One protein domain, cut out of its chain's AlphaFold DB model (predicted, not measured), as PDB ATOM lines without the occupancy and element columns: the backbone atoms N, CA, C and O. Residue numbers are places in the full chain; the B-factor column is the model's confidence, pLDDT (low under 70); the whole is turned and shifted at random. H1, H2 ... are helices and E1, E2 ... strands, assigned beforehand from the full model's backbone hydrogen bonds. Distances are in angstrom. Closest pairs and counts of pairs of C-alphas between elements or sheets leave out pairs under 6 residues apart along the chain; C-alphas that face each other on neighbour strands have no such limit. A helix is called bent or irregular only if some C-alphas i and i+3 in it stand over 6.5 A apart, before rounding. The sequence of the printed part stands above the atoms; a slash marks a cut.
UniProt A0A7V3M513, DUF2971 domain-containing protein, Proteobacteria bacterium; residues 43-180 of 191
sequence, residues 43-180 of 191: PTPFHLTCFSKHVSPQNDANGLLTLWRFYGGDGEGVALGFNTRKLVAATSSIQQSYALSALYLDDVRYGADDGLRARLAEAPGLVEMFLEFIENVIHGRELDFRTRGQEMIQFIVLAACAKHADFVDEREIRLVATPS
ATOM      1  N   PRO A  43      78.314  86.013 147.286       65.38
ATOM      2  CA  PRO A  43      77.661  85.095 148.184       65.38
ATOM      3  C   PRO A  43      78.755  84.290 148.938       65.38
ATOM      4  O   PRO A  43      78.571  83.907 150.092       65.38
ATOM      5  N   THR A  44      79.951  84.144 148.356       70.62
ATOM      6  CA  THR A  44      81.119  83.493 148.967       70.62
ATOM      7  C   THR A  44      82.341  84.410 148.994       70.62
ATOM      8  O   THR A  44      82.587  85.106 148.003       70.62
ATOM      9  N   PRO A  45      83.169  84.361 150.055       81.62
ATOM     10  CA  PRO A  45      84.442  85.070 150.065       81.62
ATOM     11  C   PRO A  45      85.357  84.545 148.954       81.62
ATOM     12  O   PRO A  45      85.295  83.375 148.572       81.62
ATOM     13  N   PHE A  46      86.239  85.407 148.459       86.75
ATOM     14  CA  PHE A  46      87.363  84.993 147.629       86.75
ATOM     15  C   PHE A  46      88.657  85.084 148.436       86.75
ATOM     16  O   PHE A  46      88.827  85.948 149.297       86.75
ATOM     17  N   HIS A  47      89.575  84.174 148.149       90.19
ATOM     18  CA  HIS A  47      90.892  84.105 148.754       90.19
ATOM     19  C   HIS A  47      91.939  84.410 147.693       90.19
ATOM     20  O   HIS A  47      91.881  83.878 146.584       90.19
ATOM     21  N   LEU A  48      92.900  85.257 148.053       92.69
ATOM     22  CA  LEU A  48      94.019  85.622 147.196       92.69
ATOM     23  C   LEU A  48      95.309  85.048 147.767       92.69
ATOM     24  O   LEU A  48      95.642  85.287 148.925       92.69
ATOM     25  N   THR A  49      96.042  84.313 146.937       92.31
ATOM     26  CA  THR A  49      97.442  83.962 147.200       92.31
ATOM     27  C   THR A  49      98.311  84.641 146.155       92.31
ATOM     28  O   THR A  49      98.143  84.395 144.962       92.31
ATOM     29  N   CYS A  50      99.227  85.500 146.594       91.38
ATOM     30  CA  CYS A  50     100.119  86.242 145.710       91.38
ATOM     31  C   CYS A  50     101.485  85.555 145.627       91.38
ATOM     32  O   CYS A  50     102.080  85.205 146.646       91.38
ATOM     33  N   PHE A  51     101.995  85.412 144.411       89.06
ATOM     34  CA  PHE A  51     103.345  84.953 144.102       89.06
ATOM     35  C   PHE A  51     104.084  86.071 143.376       89.06
ATOM     36  O   PHE A  51     103.467  86.812 142.623       89.06
ATOM     37  N   SER A  52     105.402  86.161 143.527       86.94
ATOM     38  CA  SER A  52     106.225  87.070 142.720       86.94
ATOM     39  C   SER A  52     106.948  86.296 141.629       86.94
ATOM     40  O   SER A  52     107.610  85.294 141.902       86.94
ATOM     41  N   LYS A  53     106.852  86.770 140.387       85.31
ATOM     42  CA  LYS A  53     107.610  86.228 139.261       85.31
ATOM     43  C   LYS A  53     108.999  86.852 139.213       85.31
ATOM     44  O   LYS A  53     109.167  88.068 139.317       85.31
ATOM     45  N   HIS A  54     110.005  86.028 138.961       80.38
ATOM     46  CA  HIS A  54     111.365  86.483 138.711       80.38
ATOM     47  C   HIS A  54     111.710  86.290 137.228       80.38
ATOM     48  O   HIS A  54     111.180  85.415 136.548       80.38
ATOM     49  N   VAL A  55     112.495  87.219 136.681       73.12
ATOM     50  CA  VAL A  55     112.877  87.229 135.253       73.12
ATOM     51  C   VAL A  55     114.371  87.057 135.033       73.12
ATOM     52  O   VAL A  55     114.783  86.757 133.918       73.12
ATOM     53  N   SER A  56     115.190  87.274 136.065       77.06
ATOM     54  CA  SER A  56     116.628  87.060 135.967       77.06
ATOM     55  C   SER A  56     116.985  85.701 136.577       77.06
ATOM     56  O   SER A  56     116.478  85.373 137.652       77.06
ATOM     57  N   PRO A  57     117.898  84.934 135.954       70.06
ATOM     58  CA  PRO A  57     118.362  83.662 136.505       70.06
ATOM     59  C   PRO A  57     118.925  83.779 137.930       70.06
ATOM     60  O   PRO A  57     118.735  82.879 138.745       70.06
ATOM     61  N   GLN A  58     119.581  84.901 138.267       66.69
ATOM     62  CA  GLN A  58     120.047  85.162 139.636       66.69
ATOM     63  C   GLN A  58     118.900  85.291 140.652       66.69
ATOM     64  O   GLN A  58     119.045  84.827 141.786       66.69
ATOM     65  N   ASN A  59     117.783  85.913 140.264       70.19
ATOM     66  CA  ASN A  59     116.627  86.107 141.143       70.19
ATOM     67  C   ASN A  59     115.728  84.865 141.189       70.19
ATOM     68  O   ASN A  59     115.057  84.657 142.189       70.19
ATOM     69  N   ASP A  60     115.741  84.019 140.157       66.94
ATOM     70  CA  ASP A  60     115.050  82.721 140.172       66.94
ATOM     71  C   ASP A  60     115.602  81.791 141.265       66.94
ATOM     72  O   ASP A  60     114.842  81.071 141.908       66.94
ATOM     73  N   ALA A  61     116.918  81.820 141.502       63.16
ATOM     74  CA  ALA A  61     117.559  80.968 142.503       63.16
ATOM     75  C   ALA A  61     117.418  81.494 143.942       63.16
ATOM     76  O   ALA A  61     117.309  80.701 144.873       63.16
ATOM     77  N   ASN A  62     117.438  82.818 144.130       63.47
ATOM     78  CA  ASN A  62     117.538  83.438 145.461       63.47
ATOM     79  C   ASN A  62     116.284  84.219 145.881       63.47
ATOM     80  O   ASN A  62     116.222  84.733 146.995       63.47
ATOM     81  N   GLY A  63     115.304  84.350 144.986       65.00
ATOM     82  CA  GLY A  63     114.254  85.353 145.100       65.00
ATOM     83  C   GLY A  63     114.793  86.776 144.919       65.00
ATOM     84  O   GLY A  63     115.994  87.045 145.008       65.00
ATOM     85  N   LEU A  64     113.901  87.742 144.690       67.50
ATOM     86  CA  LEU A  64     114.271  89.158 144.769       67.50
ATOM     87  C   LEU A  64     114.311  89.586 146.248       67.50
ATOM     88  O   LEU A  64     113.369  90.196 146.751       67.50
ATOM     89  N   LEU A  65     115.404  89.253 146.949       62.59
ATOM     90  CA  LEU A  65     115.579  89.455 148.401       62.59
ATOM     91  C   LEU A  65     115.261  90.882 148.886       62.59
ATOM     92  O   LEU A  65     114.870  91.081 150.035       62.59
ATOM     93  N   THR A  66     115.379  91.888 148.016       65.44
ATOM     94  CA  THR A  66     115.048  93.283 148.336       65.44
ATOM     95  C   THR A  66     113.567  93.506 148.651       65.44
ATOM     96  O   THR A  66     113.275  94.381 149.466       65.44
ATOM     97  N   LEU A  67     112.653  92.711 148.083       68.44
ATOM     98  CA  LEU A  67     111.216  92.778 148.395       68.44
ATOM     99  C   LEU A  67     110.871  92.067 149.714       68.44
ATOM    100  O   LEU A  67     109.870  92.384 150.348       68.44
ATOM    101  N   TRP A  68     111.718  91.132 150.149       69.75
ATOM    102  CA  TRP A  68     111.420  90.198 151.242       69.75
ATOM    103  C   TRP A  68     112.181  90.513 152.528       69.75
ATOM    104  O   TRP A  68     111.876  89.951 153.576       69.75
ATOM    105  N   ARG A  69     113.129  91.460 152.481       67.12
ATOM    106  CA  ARG A  69     113.997  91.844 153.611       67.12
ATOM    107  C   ARG A  69     113.260  92.275 154.884       67.12
ATOM    108  O   ARG A  69     113.881  92.346 155.935       67.12
ATOM    109  N   PHE A  70     111.970  92.596 154.789       66.94
ATOM    110  CA  PHE A  70     111.138  92.976 155.931       66.94
ATOM    111  C   PHE A  70     110.285  91.824 156.484       66.94
ATOM    112  O   PHE A  70     109.755  91.944 157.582       66.94
ATOM    113  N   TYR A  71     110.167  90.704 155.764       69.75
ATOM    114  CA  TYR A  71     109.225  89.620 156.068       69.75
ATOM    115  C   TYR A  71     109.838  88.454 156.870       69.75
ATOM    116  O   TYR A  71     109.268  87.369 156.912       69.75
ATOM    117  N   GLY A  72     110.984  88.660 157.531       68.56
ATOM    118  CA  GLY A  72     111.762  87.573 158.142       68.56
ATOM    119  C   GLY A  72     112.460  87.870 159.470       68.56
ATOM    120  O   GLY A  72     113.345  87.111 159.848       68.56
ATOM    121  N   GLY A  73     112.133  88.968 160.159       70.19
ATOM    122  CA  GLY A  73     112.920  89.398 161.325       70.19
ATOM    123  C   GLY A  73     114.395  89.642 160.968       70.19
ATOM    124  O   GLY A  73     114.704  89.901 159.805       70.19
ATOM    125  N   ASP A  74     115.302  89.551 161.946       74.69
ATOM    126  CA  ASP A  74     116.757  89.776 161.826       74.69
ATOM    127  C   ASP A  74     117.493  88.709 160.973       74.69
ATOM    128  O   ASP A  74     118.506  88.142 161.376       74.69
ATOM    129  N   GLY A  75     117.002  88.432 159.762       71.62
ATOM    130  CA  GLY A  75     117.606  87.497 158.813       71.62
ATOM    131  C   GLY A  75     117.157  86.040 158.952       71.62
ATOM    132  O   GLY A  75     117.751  85.179 158.311       71.62
ATOM    133  N   GLU A  76     116.114  85.751 159.734       79.12
ATOM    134  CA  GLU A  76     115.599  84.384 159.947       79.12
ATOM    135  C   GLU A  76     114.488  83.978 158.959       79.12
ATOM    136  O   GLU A  76     113.954  82.870 159.014       79.12
ATOM    137  N   GLY A  77     114.129  84.869 158.032       76.19
ATOM    138  CA  GLY A  77     113.104  84.610 157.027       76.19
ATOM    139  C   GLY A  77     113.509  83.534 156.026       76.19
ATOM    140  O   GLY A  77     114.641  83.500 155.546       76.19
ATOM    141  N   VAL A  78     112.540  82.706 155.639       76.06
ATOM    142  CA  VAL A  78     112.678  81.748 154.537       76.06
ATOM    143  C   VAL A  78     111.801  82.164 153.362       76.06
ATOM    144  O   VAL A  78     110.678  82.633 153.545       76.06
ATOM    145  N   ALA A  79     112.308  81.974 152.145       76.38
ATOM    146  CA  ALA A  79     111.540  82.157 150.919       76.38
ATOM    147  C   ALA A  79     111.069  80.798 150.389       76.38
ATOM    148  O   ALA A  79     111.839  79.836 150.340       76.38
ATOM    149  N   LEU A  80     109.805  80.721 149.970       79.25
ATOM    150  CA  LEU A  80     109.234  79.532 149.341       79.25
ATOM    151  C   LEU A  80     109.205  79.720 147.822       79.25
ATOM    152  O   LEU A  80     108.496  80.582 147.307       79.25
ATOM    153  N   GLY A  81     109.979  78.901 147.110       82.25
ATOM    154  CA  GLY A  81     109.994  78.866 145.648       82.25
ATOM    155  C   GLY A  81     108.985  77.859 145.095       82.25
ATOM    156  O   GLY A  81     108.951  76.705 145.522       82.25
ATOM    157  N   PHE A  82     108.191  78.275 144.108       85.38
ATOM    158  CA  PHE A  82     107.189  77.426 143.464       85.38
ATOM    159  C   PHE A  82     107.527  77.191 141.995       85.38
ATOM    160  O   PHE A  82     107.883  78.108 141.260       85.38
ATOM    161  N   ASN A  83     107.352  75.954 141.531       85.00
ATOM    162  CA  ASN A  83     107.424  75.659 140.105       85.00
ATOM    163  C   ASN A  83     106.102  76.061 139.439       85.00
ATOM    164  O   ASN A  83     105.095  75.370 139.603       85.00
ATOM    165  N   THR A  84     106.113  77.139 138.654       82.81
ATOM    166  CA  THR A  84     104.911  77.681 138.001       82.81
ATOM    167  C   THR A  84     104.187  76.647 137.140       82.81
ATOM    168  O   THR A  84     102.965  76.579 137.175       82.81
ATOM    169  N   ARG A  85     104.912  75.782 136.413       85.94
ATOM    170  CA  ARG A  85     104.280  74.741 135.578       85.94
ATOM    171  C   ARG A  85     103.536  73.717 136.426       85.94
ATOM    172  O   ARG A  85     102.435  73.315 136.066       85.94
ATOM    173  N   LYS A  86     104.117  73.310 137.560       89.75
ATOM    174  CA  LYS A  86     103.448  72.408 138.507       89.75
ATOM    175  C   LYS A  86     102.258  73.082 139.181       89.75
ATOM    176  O   LYS A  86     101.249  72.421 139.374       89.75
ATOM    177  N   LEU A  87     102.358  74.376 139.493       87.62
ATOM    178  CA  LEU A  87     101.250  75.145 140.058       87.62
ATOM    179  C   LEU A  87     100.069  75.205 139.077       87.62
ATOM    180  O   LEU A  87      98.959  74.848 139.449       87.62
ATOM    181  N   VAL A  88     100.329  75.556 137.812       88.44
ATOM    182  CA  VAL A  88      99.321  75.571 136.735       88.44
ATOM    183  C   VAL A  88      98.707  74.187 136.523       88.44
ATOM    184  O   VAL A  88      97.500  74.070 136.385       88.44
ATOM    185  N   ALA A  89      99.506  73.118 136.526       88.88
ATOM    186  CA  ALA A  89      98.966  71.763 136.402       88.88
ATOM    187  C   ALA A  89      98.113  71.360 137.620       88.88
ATOM    188  O   ALA A  89      97.137  70.621 137.488       88.88
ATOM    189  N   ALA A  90      98.473  71.843 138.812       89.56
ATOM    190  CA  ALA A  90      97.769  71.532 140.045       89.56
ATOM    191  C   ALA A  90      96.421  72.254 140.165       89.56
ATOM    192  O   ALA A  90      95.527  71.693 140.794       89.56
ATOM    193  N   THR A  91      96.225  73.437 139.564       88.81
ATOM    194  CA  THR A  91      94.948  74.170 139.681       88.81
ATOM    195  C   THR A  91      93.772  73.328 139.193       88.81
ATOM    196  O   THR A  91      92.785  73.198 139.912       88.81
ATOM    197  N   SER A  92      93.894  72.650 138.049       82.50
ATOM    198  CA  SER A  92      92.835  71.761 137.553       82.50
ATOM    199  C   SER A  92      92.523  70.622 138.531       82.50
ATOM    200  O   SER A  92      91.358  70.317 138.773       82.50
ATOM    201  N   SER A  93      93.551  70.018 139.138       86.88
ATOM    202  CA  SER A  93      93.373  68.947 140.127       86.88
ATOM    203  C   SER A  93      92.732  69.457 141.418       86.88
ATOM    204  O   SER A  93      91.861  68.788 141.974       86.88
ATOM    205  N   ILE A  94      93.142  70.631 141.902       88.00
ATOM    206  CA  ILE A  94      92.596  71.265 143.108       88.00
ATOM    207  C   ILE A  94      91.121  71.594 142.881       88.00
ATOM    208  O   ILE A  94      90.280  71.204 143.682       88.00
ATOM    209  N   GLN A  95      90.782  72.223 141.758       85.56
ATOM    210  CA  GLN A  95      89.398  72.570 141.439       85.56
ATOM    211  C   GLN A  95      88.480  71.341 141.338       85.56
ATOM    212  O   GLN A  95      87.295  71.435 141.634       85.56
ATOM    213  N   GLN A  96      89.006  70.178 140.944       80.88
ATOM    214  CA  GLN A  96      88.239  68.926 140.912       80.88
ATOM    215  C   GLN A  96      88.113  68.251 142.284       80.88
ATOM    216  O   GLN A  96      87.114  67.574 142.538       80.88
ATOM    217  N   SER A  97      89.131  68.401 143.134       87.25
ATOM    218  CA  SER A  97      89.224  67.725 144.437       87.25
ATOM    219  C   SER A  97      88.496  68.481 145.545       87.25
ATOM    220  O   SER A  97      88.037  67.869 146.504       87.25
ATOM    221  N   TYR A  98      88.383  69.800 145.409       85.06
ATOM    222  CA  TYR A  98      87.738  70.679 146.374       85.06
ATOM    223  C   TYR A  98      86.503  71.322 145.751       85.06
ATOM    224  O   TYR A  98      86.479  71.618 144.558       85.06
ATOM    225  N   ALA A  99      85.475  71.569 146.562       83.38
ATOM    226  CA  ALA A  99      84.289  72.298 146.136       83.38
ATOM    227  C   ALA A  99      84.634  73.789 145.965       83.38
ATOM    228  O   ALA A  99      84.466  74.586 146.885       83.38
ATOM    229  N   LEU A 100      85.190  74.148 144.806       85.50
ATOM    230  CA  LEU A 100      85.541  75.516 144.431       85.50
ATOM    231  C   LEU A 100      84.666  75.976 143.262       85.50
ATOM    232  O   LEU A 100      84.624  75.330 142.215       85.50
ATOM    233  N   SER A 101      84.021  77.130 143.425       80.38
ATOM    234  CA  SER A 101      83.248  77.790 142.368       80.38
ATOM    235  C   SER A 101      84.170  78.419 141.329       80.38
ATOM    236  O   SER A 101      83.818  78.518 140.158       80.38
ATOM    237  N   ALA A 102      85.361  78.836 141.764       84.75
ATOM    238  CA  ALA A 102      86.378  79.440 140.923       84.75
ATOM    239  C   ALA A 102      87.777  79.130 141.468       84.75
ATOM    240  O   ALA A 102      88.004  79.176 142.679       84.75
ATOM    241  N   LEU A 103      88.717  78.850 140.564       91.75
ATOM    242  CA  LEU A 103      90.145  78.795 140.858       91.75
ATOM    243  C   LEU A 103      90.927  79.318 139.649       91.75
ATOM    244  O   LEU A 103      91.064  78.627 138.644       91.75
ATOM    245  N   TYR A 104      91.436  80.540 139.752       91.44
ATOM    246  CA  TYR A 104      92.126  81.230 138.665       91.44
ATOM    247  C   TYR A 104      93.541  81.577 139.084       91.44
ATOM    248  O   TYR A 104      93.742  82.115 140.163       91.44
ATOM    249  N   LEU A 105      94.511  81.288 138.225       92.50
ATOM    250  CA  LEU A 105      95.884  81.756 138.366       92.50
ATOM    251  C   LEU A 105      96.153  82.709 137.206       92.50
ATOM    252  O   LEU A 105      96.131  82.269 136.057       92.50
ATOM    253  N   ASP A 106      96.370  83.986 137.496       91.12
ATOM    254  CA  ASP A 106      96.561  85.009 136.464       91.12
ATOM    255  C   ASP A 106      97.667  85.995 136.862       91.12
ATOM    256  O   ASP A 106      97.994  86.156 138.043       91.12
ATOM    257  N   ASP A 107      98.263  86.638 135.862       91.75
ATOM    258  CA  ASP A 107      99.227  87.714 136.072       91.75
ATOM    259  C   ASP A 107      98.504  88.971 136.575       91.75
ATOM    260  O   ASP A 107      97.415  89.314 136.109       91.75
ATOM    261  N   VAL A 108      99.153  89.721 137.464       92.38
ATOM    262  CA  VAL A 108      98.671  91.048 137.852       92.38
ATOM    263  C   VAL A 108      98.949  92.060 136.739       92.38
ATOM    264  O   VAL A 108     100.052  92.133 136.190       92.38
ATOM    265  N   ARG A 109      97.934  92.861 136.406       92.56
ATOM    266  CA  ARG A 109      98.020  94.020 135.513       92.56
ATOM    267  C   ARG A 109      98.205  95.291 136.332       92.56
ATOM    268  O   ARG A 109      97.568  95.475 137.370       92.56
ATOM    269  N   TYR A 110      99.102  96.152 135.865       90.50
ATOM    270  CA  TYR A 110      99.598  97.294 136.620       90.50
ATOM    271  C   TYR A 110      99.140  98.598 135.967       90.50
ATOM    272  O   TYR A 110      99.648  99.005 134.927       90.50
ATOM    273  N   GLY A 111      98.188  99.274 136.607       88.06
ATOM    274  CA  GLY A 111      97.535 100.462 136.062       88.06
ATOM    275  C   GLY A 111      96.504 100.149 134.970       88.06
ATOM    276  O   GLY A 111      96.175  98.997 134.694       88.06
ATOM    277  N   ALA A 112      95.968 101.204 134.355       81.00
ATOM    278  CA  ALA A 112      95.007 101.111 133.253       81.00
ATOM    279  C   ALA A 112      95.720 100.949 131.896       81.00
ATOM    280  O   ALA A 112      95.518 101.749 130.977       81.00
ATOM    281  N   ASP A 113      96.596  99.947 131.817       80.94
ATOM    282  CA  ASP A 113      97.384  99.637 130.626       80.94
ATOM    283  C   ASP A 113      96.556  98.926 129.536       80.94
ATOM    284  O   ASP A 113      95.393  98.549 129.727       80.94
ATOM    285  N   ASP A 114      97.163  98.747 128.361       81.81
ATOM    286  CA  ASP A 114      96.539  98.039 127.237       81.81
ATOM    287  C   ASP A 114      96.232  96.573 127.572       81.81
ATOM    288  O   ASP A 114      95.303  95.991 127.013       81.81
ATOM    289  N   GLY A 115      96.963  95.979 128.521       81.88
ATOM    290  CA  GLY A 115      96.749  94.612 128.982       81.88
ATOM    291  C   GLY A 115      95.448  94.463 129.766       81.88
ATOM    292  O   GLY A 115      94.671  93.549 129.491       81.88
ATOM    293  N   LEU A 116      95.170  95.371 130.704       83.12
ATOM    294  CA  LEU A 116      93.905  95.402 131.437       83.12
ATOM    295  C   LEU A 116      92.733  95.703 130.497       83.12
ATOM    296  O   LEU A 116      91.686  95.069 130.605       83.12
ATOM    297  N   ARG A 117      92.913  96.622 129.538       83.88
ATOM    298  CA  ARG A 117      91.890  96.934 128.525       83.88
ATOM    299  C   ARG A 117      91.572  95.735 127.638       83.88
ATOM    300  O   ARG A 117      90.399  95.432 127.438       83.88
ATOM    301  N   ALA A 118      92.595  95.038 127.145       86.56
ATOM    302  CA  ALA A 118      92.418  93.821 126.361       86.56
ATOM    303  C   ALA A 118      91.691  92.744 127.175       86.56
ATOM    304  O   ALA A 118      90.746  92.130 126.691       86.56
ATOM    305  N   ARG A 119      92.068  92.579 128.447       82.56
ATOM    306  CA  ARG A 119      91.436  91.606 129.335       82.56
ATOM    307  C   ARG A 119      89.969  91.936 129.634       82.56
ATOM    308  O   ARG A 119      89.140  91.035 129.659       82.56
ATOM    309  N   LEU A 120      89.633  93.213 129.817       84.19
ATOM    310  CA  LEU A 120      88.243  93.662 129.948       84.19
ATOM    311  C   LEU A 120      87.434  93.381 128.674       84.19
ATOM    312  O   LEU A 120      86.282  92.970 128.765       84.19
ATOM    313  N   ALA A 121      88.040  93.536 127.493       86.31
ATOM    314  CA  ALA A 121      87.381  93.236 126.221       86.31
ATOM    315  C   ALA A 121      87.064  91.735 126.035       86.31
ATOM    316  O   ALA A 121      86.135  91.393 125.308       86.31
ATOM    317  N   GLU A 122      87.792  90.841 126.711       85.94
ATOM    318  CA  GLU A 122      87.507  89.397 126.736       85.94
ATOM    319  C   GLU A 122      86.328  89.024 127.650       85.94
ATOM    320  O   GLU A 122      85.860  87.883 127.629       85.94
ATOM    321  N   ALA A 123      85.833  89.970 128.449       84.81
ATOM    322  CA  ALA A 123      84.733  89.778 129.385       84.81
ATOM    323  C   ALA A 123      83.582  90.759 129.087       84.81
ATOM    324  O   ALA A 123      83.240  91.569 129.951       84.81
ATOM    325  N   PRO A 124      82.973  90.706 127.880       78.69
ATOM    326  CA  PRO A 124      81.989  91.697 127.441       78.69
ATOM    327  C   PRO A 124      80.843  91.838 128.445       78.69
ATOM    328  O   PRO A 124      80.602  92.953 128.891       78.69
ATOM    329  N   GLY A 125      80.305  90.703 128.923       86.38
ATOM    330  CA  GLY A 125      79.188  90.605 129.877       86.38
ATOM    331  C   GLY A 125      79.334  91.409 131.174       86.38
ATOM    332  O   GLY A 125      78.344  91.656 131.860       86.38
ATOM    333  N   LEU A 126      80.552  91.828 131.531       84.75
ATOM    334  CA  LEU A 126      80.795  92.680 132.693       84.75
ATOM    335  C   LEU A 126      80.177  94.062 132.549       84.75
ATOM    336  O   LEU A 126      79.678  94.608 133.534       84.75
ATOM    337  N   VAL A 127      80.229  94.630 131.343       83.75
ATOM    338  CA  VAL A 127      79.667  95.955 131.087       83.75
ATOM    339  C   VAL A 127      78.151  95.878 131.182       83.75
ATOM    340  O   VAL A 127      77.555  96.699 131.874       83.75
ATOM    341  N   GLU A 128      77.525  94.867 130.576       87.56
ATOM    342  CA  GLU A 128      76.079  94.668 130.693       87.56
ATOM    343  C   GLU A 128      75.667  94.423 132.148       87.56
ATOM    344  O   GLU A 128      74.732  95.060 132.620       87.56
ATOM    345  N   MET A 129      76.401  93.590 132.892       86.25
ATOM    346  CA  MET A 129      76.146  93.359 134.319       86.25
ATOM    347  C   MET A 129      76.243  94.656 135.142       86.25
ATOM    348  O   MET A 129      75.428  94.882 136.034       86.25
ATOM    349  N   PHE A 130      77.222  95.520 134.855       83.50
ATOM    350  CA  PHE A 130      77.373  96.816 135.523       83.50
ATOM    351  C   PHE A 130      76.224  97.779 135.192       83.50
ATOM    352  O   PHE A 130      75.694  98.447 136.081       83.50
ATOM    353  N   LEU A 131      75.811  97.840 133.924       85.94
ATOM    354  CA  LEU A 131      74.690  98.676 133.495       85.94
ATOM    355  C   LEU A 131      73.369  98.199 134.111       85.94
ATOM    356  O   LEU A 131      72.628  99.014 134.655       85.94
ATOM    357  N   GLU A 132      73.117  96.888 134.109       85.19
ATOM    358  CA  GLU A 132      71.976  96.271 134.798       85.19
ATOM    359  C   GLU A 132      72.004  96.565 136.302       85.19
ATOM    360  O   GLU A 132      70.962  96.839 136.901       85.19
ATOM    361  N   PHE A 133      73.195  96.551 136.916       82.69
ATOM    362  CA  PHE A 133      73.381  96.949 138.309       82.69
ATOM    363  C   PHE A 133      72.918  98.376 138.571       82.69
ATOM    364  O   PHE A 133      72.066  98.590 139.436       82.69
ATOM    365  N   ILE A 134      73.430  99.341 137.808       81.31
ATOM    366  CA  ILE A 134      73.038 100.744 137.953       81.31
ATOM    367  C   ILE A 134      71.530 100.906 137.749       81.31
ATOM    368  O   ILE A 134      70.870 101.550 138.563       81.31
ATOM    369  N   GLU A 135      70.972 100.299 136.701       86.25
ATOM    370  CA  GLU A 135      69.546 100.397 136.392       86.25
ATOM    371  C   GLU A 135      68.682  99.861 137.549       86.25
ATOM    372  O   GLU A 135      67.707 100.490 137.964       86.25
ATOM    373  N   ASN A 136      69.066  98.722 138.125       83.25
ATOM    374  CA  ASN A 136      68.355  98.132 139.253       83.25
ATOM    375  C   ASN A 136      68.473  98.971 140.524       83.25
ATOM    376  O   ASN A 136      67.458  99.168 141.192       83.25
ATOM    377  N   VAL A 137      69.647  99.530 140.825       78.94
ATOM    378  CA  VAL A 137      69.816 100.456 141.956       78.94
ATOM    379  C   VAL A 137      68.920 101.685 141.793       78.94
ATOM    380  O   VAL A 137      68.209 102.044 142.731       78.94
ATOM    381  N   ILE A 138      68.889 102.290 140.600       84.19
ATOM    382  CA  ILE A 138      68.046 103.462 140.299       84.19
ATOM    383  C   ILE A 138      66.558 103.153 140.517       84.19
ATOM    384  O   ILE A 138      65.816 103.996 141.021       84.19
ATOM    385  N   HIS A 139      66.115 101.944 140.165       89.19
ATOM    386  CA  HIS A 139      64.719 101.525 140.297       89.19
ATOM    387  C   HIS A 139      64.390 100.785 141.605       89.19
ATOM    388  O   HIS A 139      63.260 100.324 141.761       89.19
ATOM    389  N   GLY A 140      65.339 100.657 142.539       84.06
ATOM    390  CA  GLY A 140      65.141  99.921 143.791       84.06
ATOM    391  C   GLY A 140      64.849  98.426 143.597       84.06
ATOM    392  O   GLY A 140      64.121  97.836 144.394       84.06
ATOM    393  N   ARG A 141      65.369  97.820 142.523       83.81
ATOM    394  CA  ARG A 141      65.248  96.386 142.219       83.81
ATOM    395  C   ARG A 141      66.459  95.630 142.767       83.81
ATOM    396  O   ARG A 141      67.576  96.141 142.748       83.81
ATOM    397  N   GLU A 142      66.254  94.397 143.220       74.06
ATOM    398  CA  GLU A 142      67.364  93.511 143.589       74.06
ATOM    399  C   GLU A 142      68.017  92.906 142.339       74.06
ATOM    400  O   GLU A 142      67.326  92.556 141.380       74.06
ATOM    401  N   LEU A 143      69.347  92.749 142.357       70.25
ATOM    402  CA  LEU A 143      70.036  91.953 141.342       70.25
ATOM    403  C   LEU A 143      69.960  90.469 141.668       70.25
ATOM    404  O   LEU A 143      70.389  90.041 142.740       70.25
ATOM    405  N   ASP A 144      69.550  89.668 140.686       73.88
ATOM    406  CA  ASP A 144      69.762  88.225 140.733       73.88
ATOM    407  C   ASP A 144      71.119  87.845 140.127       73.88
ATOM    408  O   ASP A 144      71.243  87.418 138.973       73.88
ATOM    409  N   PHE A 145      72.159  87.955 140.953       70.94
ATOM    410  CA  PHE A 145      73.519  87.558 140.591       70.94
ATOM    411  C   PHE A 145      73.675  86.063 140.274       70.94
ATOM    412  O   PHE A 145      74.702  85.670 139.722       70.94
ATOM    413  N   ARG A 146      72.677  85.210 140.558       72.62
ATOM    414  CA  ARG A 146      72.737  83.778 140.208       72.62
ATOM    415  C   ARG A 146      72.746  83.570 138.698       72.62
ATOM    416  O   ARG A 146      73.368  82.627 138.219       72.62
ATOM    417  N   THR A 147      72.091  84.464 137.961       79.75
ATOM    418  CA  THR A 147      72.060  84.448 136.490       79.75
ATOM    419  C   THR A 147      73.324  85.023 135.851       79.75
ATOM    420  O   THR A 147      73.595  84.743 134.688       79.75
ATOM    421  N   ARG A 148      74.121  85.767 136.631       82.19
ATOM    422  CA  ARG A 148      75.362  86.448 136.224       82.19
ATOM    423  C   ARG A 148      76.605  85.862 136.900       82.19
ATOM    424  O   ARG A 148      77.598  86.550 137.118       82.19
ATOM    425  N   GLY A 149      76.542  84.592 137.308       80.56
ATOM    426  CA  GLY A 149      77.598  83.971 138.112       80.56
ATOM    427  C   GLY A 149      78.963  83.959 137.417       80.56
ATOM    428  O   GLY A 149      79.988  84.141 138.073       80.56
ATOM    429  N   GLN A 150      78.990  83.792 136.092       83.31
ATOM    430  CA  GLN A 150      80.233  83.790 135.322       83.31
ATOM    431  C   GLN A 150      80.845  85.192 135.237       83.31
ATOM    432  O   GLN A 150      82.040  85.351 135.479       83.31
ATOM    433  N   GLU A 151      80.034  86.204 134.939       86.94
ATOM    434  CA  GLU A 151      80.438  87.608 134.888       86.94
ATOM    435  C   GLU A 151      80.919  88.073 136.266       86.94
ATOM    436  O   GLU A 151      81.966  88.701 136.381       86.94
ATOM    437  N   MET A 152      80.241  87.664 137.339       83.12
ATOM    438  CA  MET A 152      80.678  87.926 138.708       83.12
ATOM    439  C   MET A 152      82.073  87.346 138.985       83.12
ATOM    440  O   MET A 152      82.947  88.040 139.497       83.12
ATOM    441  N   ILE A 153      82.314  86.085 138.614       84.81
ATOM    442  CA  ILE A 153      83.630  85.452 138.776       84.81
ATOM    443  C   ILE A 153      84.693  86.196 137.958       84.81
ATOM    444  O   ILE A 153      85.775  86.472 138.473       84.81
ATOM    445  N   GLN A 154      84.390  86.563 136.711       87.12
ATOM    446  CA  GLN A 154      85.301  87.341 135.871       87.12
ATOM    447  C   GLN A 154      85.624  88.697 136.505       87.12
ATOM    448  O   GLN A 154      86.794  89.062 136.578       87.12
ATOM    449  N   PHE A 155      84.624  89.406 137.030       86.44
ATOM    450  CA  PHE A 155      84.816  90.678 137.721       86.44
ATOM    451  C   PHE A 155      85.778  90.528 138.897       86.44
ATOM    452  O   PHE A 155      86.747  91.280 138.991       86.44
ATOM    453  N   ILE A 156      85.550  89.526 139.756       86.81
ATOM    454  CA  ILE A 156      86.414  89.250 140.910       86.81
ATOM    455  C   ILE A 156      87.840  88.988 140.445       86.81
ATOM    456  O   ILE A 156      88.760  89.564 141.008       86.81
ATOM    457  N   VAL A 157      88.039  88.142 139.431       89.00
ATOM    458  CA  VAL A 157      89.379  87.809 138.932       89.00
ATOM    459  C   VAL A 157      90.081  89.049 138.380       89.00
ATOM    460  O   VAL A 157      91.240  89.278 138.710       89.00
ATOM    461  N   LEU A 158      89.394  89.888 137.601       89.81
ATOM    462  CA  LEU A 158      89.982  91.114 137.055       89.81
ATOM    463  C   LEU A 158      90.315  92.133 138.141       89.81
ATOM    464  O   LEU A 158      91.422  92.666 138.149       89.81
ATOM    465  N   ALA A 159      89.393  92.375 139.073       87.81
ATOM    466  CA  ALA A 159      89.619  93.273 140.199       87.81
ATOM    467  C   ALA A 159      90.758  92.756 141.091       87.81
ATOM    468  O   ALA A 159      91.666  93.502 141.455       87.81
ATOM    469  N   ALA A 160      90.758  91.453 141.377       90.31
ATOM    470  CA  ALA A 160      91.798  90.784 142.140       90.31
ATOM    471  C   ALA A 160      93.148  90.772 141.429       90.31
ATOM    472  O   ALA A 160      94.156  90.671 142.115       90.31
ATOM    473  N   CYS A 161      93.204  90.878 140.104       92.12
ATOM    474  CA  CYS A 161      94.445  90.904 139.334       92.12
ATOM    475  C   CYS A 161      94.783  92.301 138.795       92.12
ATOM    476  O   CYS A 161      95.670  92.427 137.957       92.12
ATOM    477  N   ALA A 162      94.141  93.357 139.296       91.25
ATOM    478  CA  ALA A 162      94.535  94.737 139.042       91.25
ATOM    479  C   ALA A 162      95.336  95.291 140.231       91.25
ATOM    480  O   ALA A 162      94.994  95.082 141.400       91.25
ATOM    481  N   LYS A 163      96.421  96.013 139.946       90.50
ATOM    482  CA  LYS A 163      97.233  96.705 140.956       90.50
ATOM    483  C   LYS A 163      97.691  98.064 140.436       90.50
ATOM    484  O   LYS A 163      97.727  98.314 139.235       90.50
ATOM    485  N   HIS A 164      98.028  98.968 141.348       89.81
ATOM    486  CA  HIS A 164      98.564 100.279 140.991       89.81
ATOM    487  C   HIS A 164      99.951 100.156 140.334       89.81
ATOM    488  O   HIS A 164     100.739  99.288 140.712       89.81
ATOM    489  N   ALA A 165     100.258 101.035 139.373       90.06
ATOM    490  CA  ALA A 165     101.478 100.971 138.563       90.06
ATOM    491  C   ALA A 165     102.780 101.030 139.386       90.06
ATOM    492  O   ALA A 165     103.753 100.365 139.042       90.06
ATOM    493  N   ASP A 166     102.772 101.740 140.517       88.19
ATOM    494  CA  ASP A 166     103.928 101.870 141.423       88.19
ATOM    495  C   ASP A 166     104.416 100.540 142.025       88.19
ATOM    496  O   ASP A 166     105.496 100.482 142.607       88.19
ATOM    497  N   PHE A 167     103.635  99.466 141.892       88.94
ATOM    498  CA  PHE A 167     103.965  98.137 142.405       88.94
ATOM    499  C   PHE A 167     104.467  97.170 141.320       88.94
ATOM    500  O   PHE A 167     104.611  95.975 141.579       88.94
ATOM    501  N   VAL A 168     104.742  97.655 140.103       89.38
ATOM    502  CA  VAL A 168     105.163  96.821 138.957       89.38
ATOM    503  C   VAL A 168     106.399  95.956 139.246       89.38
ATOM    504  O   VAL A 168     106.543  94.866 138.689       89.38
ATOM    505  N   ASP A 169     107.268  96.400 140.157       84.88
ATOM    506  CA  ASP A 169     108.487  95.685 140.545       84.88
ATOM    507  C   ASP A 169     108.221  94.339 141.234       84.88
ATOM    508  O   ASP A 169     109.073  93.448 141.192       84.88
ATOM    509  N   GLU A 170     107.043  94.146 141.829       86.62
ATOM    510  CA  GLU A 170     106.679  92.891 142.497       86.62
ATOM    511  C   GLU A 170     106.358  91.758 141.520       86.62
ATOM    512  O   GLU A 170     106.476  90.585 141.890       86.62
ATOM    513  N   ARG A 171     105.959  92.111 140.285       88.94
ATOM    514  CA  ARG A 171     105.629  91.184 139.191       88.94
ATOM    515  C   ARG A 171     104.743  90.033 139.662       88.94
ATOM    516  O   ARG A 171     105.099  88.859 139.535       88.94
ATOM    517  N   GLU A 172     103.627  90.389 140.278       91.12
ATOM    518  CA  GLU A 172     102.756  89.450 140.958       91.12
ATOM    519  C   GLU A 172     102.006  88.539 139.978       91.12
ATOM    520  O   GLU A 172     101.541  88.957 138.918       91.12
ATOM    521  N   ILE A 173     101.838  87.291 140.395       91.88
ATOM    522  CA  ILE A 173     100.869  86.333 139.870       91.88
ATOM    523  C   ILE A 173      99.931  86.024 141.033       91.88
ATOM    524  O   ILE A 173     100.400  85.746 142.138       91.88
ATOM    525  N   ARG A 174      98.618  86.066 140.822       93.75
ATOM    526  CA  ARG A 174      97.636  85.816 141.882       93.75
ATOM    527  C   ARG A 174      96.840  84.559 141.596       93.75
ATOM    528  O   ARG A 174      96.339  84.363 140.492       93.75
ATOM    529  N   LEU A 175      96.723  83.715 142.617       93.81
ATOM    530  CA  LEU A 175      95.742  82.644 142.669       93.81
ATOM    531  C   LEU A 175      94.493  83.166 143.380       93.81
ATOM    532  O   LEU A 175      94.535  83.454 144.576       93.81
ATOM    533  N   VAL A 176      93.402  83.275 142.633       93.25
ATOM    534  CA  VAL A 176      92.073  83.669 143.096       93.25
ATOM    535  C   VAL A 176      91.248  82.403 143.285       93.25
ATOM    536  O   VAL A 176      90.977  81.689 142.319       93.25
ATOM    537  N   ALA A 177      90.862  82.108 144.521       92.06
ATOM    538  CA  ALA A 177      90.063  80.936 144.859       92.06
ATOM    539  C   ALA A 177      88.747  81.352 145.514       92.06
ATOM    540  O   ALA A 177      88.741  82.119 146.475       92.06
ATOM    541  N   THR A 178      87.640  80.796 145.041       88.00
ATOM    542  CA  THR A 178      86.314  81.030 145.610       88.00
ATOM    543  C   THR A 178      85.703  79.683 145.974       88.00
ATOM    544  O   THR A 178      85.415  78.896 145.067       88.00
ATOM    545  N   PRO A 179      85.516  79.378 147.269       85.62
ATOM    546  CA  PRO A 179      84.834  78.165 147.693       85.62
ATOM    547  C   PRO A 179      83.418  78.095 147.119       85.62
ATOM    548  O   PRO A 179      82.758  79.112 146.912       85.62
ATOM    549  N   SER A 180      82.934  76.889 146.856       79.62
ATOM    550  CA  SER A 180      81.516  76.642 146.623       79.62
ATOM    551  C   SER A 180      80.777  76.564 147.947       79.62
ATOM    552  O   SER A 180      81.312  76.112 148.957       79.62
TER     553      SER A 180
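This is residues 43 to 180 of the 191 residues of the protein "DUF2971 domain-containing protein" of Proteobacteria bacterium (UniProt A0A7V3M513). A small three-stranded sheet makes the middle of this domain, with H3 packed over one face and H6 over the other: three layers, helices on both faces of a sheet. The shape is drawn out along one axis, with H5 at one end and H1, H2 and the loop of residues 69 to 83 at the other; H4 runs beside H6. The printed part has 138 residues, with seven named helices and three named strands in the order E1 H1 H2 H3 E2 H4 H5 H6 H7 E3. The sheet, E1 - E3 - E2, is antiparallel, and the class is mixed, helices and strands. The whole is loose, with a radius of gyration of the C-alphas of 18.1 A, and spans 57 by 36 by 28 A.

Start at E1, residues 47 to 52, antiparallel to E3, residues 172 to 179, at 161 degrees; N 47 and O 177 are within hydrogen-bond range at 2.8 A. E2, residues 100 to 107, is E3's other antiparallel neighbour, at 174 degrees, with N 176 and O 104 at 2.7 A. H3, residues 84 to 97, is on the sheet at a height of 9.9 A, along the strands; its closest C-alphas to E2 are Gln 95 and Leu 103, 6.3 A. H6, residues 149 to 160, is on the opposite face at 9.4 A, slantwise, at 35 degrees to E2 on the local plane. H5, residues 125 to 138, touches H6 with residues 125 to 129 alone, about perpendicular at 81 degrees; the closest C-alphas are Leu 126 and Glu 151, 5.5 A. H4, residues 114 to 121, is close but not clearly touching H6: C-alphas 120 and 158, the closest, are 7.7 A apart. H7, residues 165 to 170, is irregular, with C-alphas 166 and 169 7.7 A apart, and likewise close but not clearly touching H2, residues 65 to 68. H1, residues 57 to 62, meets H2 only through their link. Every O i to N i+4 pair is within range in H1, H4, H5 and H6; H3 has 8 of 10, H7 0 of 2 but 2 of 3 O i to N i+3 pairs, and H2 is too short for one.

Find C-alpha 47 at (90.892, 84.105, 148.754), where E1 begins its 16.7 A. H3 covers 19.7 A, E2 20.1 A, H5 20.0 A and H6 16.3 A. E3 runs 22.2 A to C-alpha 179 at (84.834, 78.165, 147.693).

The C-alphas of Gly 75 and His 139, the farthest apart, are 57.8 A apart. The printed part has no cut; the link from H2 to H3 is long. Look for pLDDT under 70 at residues 43, 58 and 60 to 72.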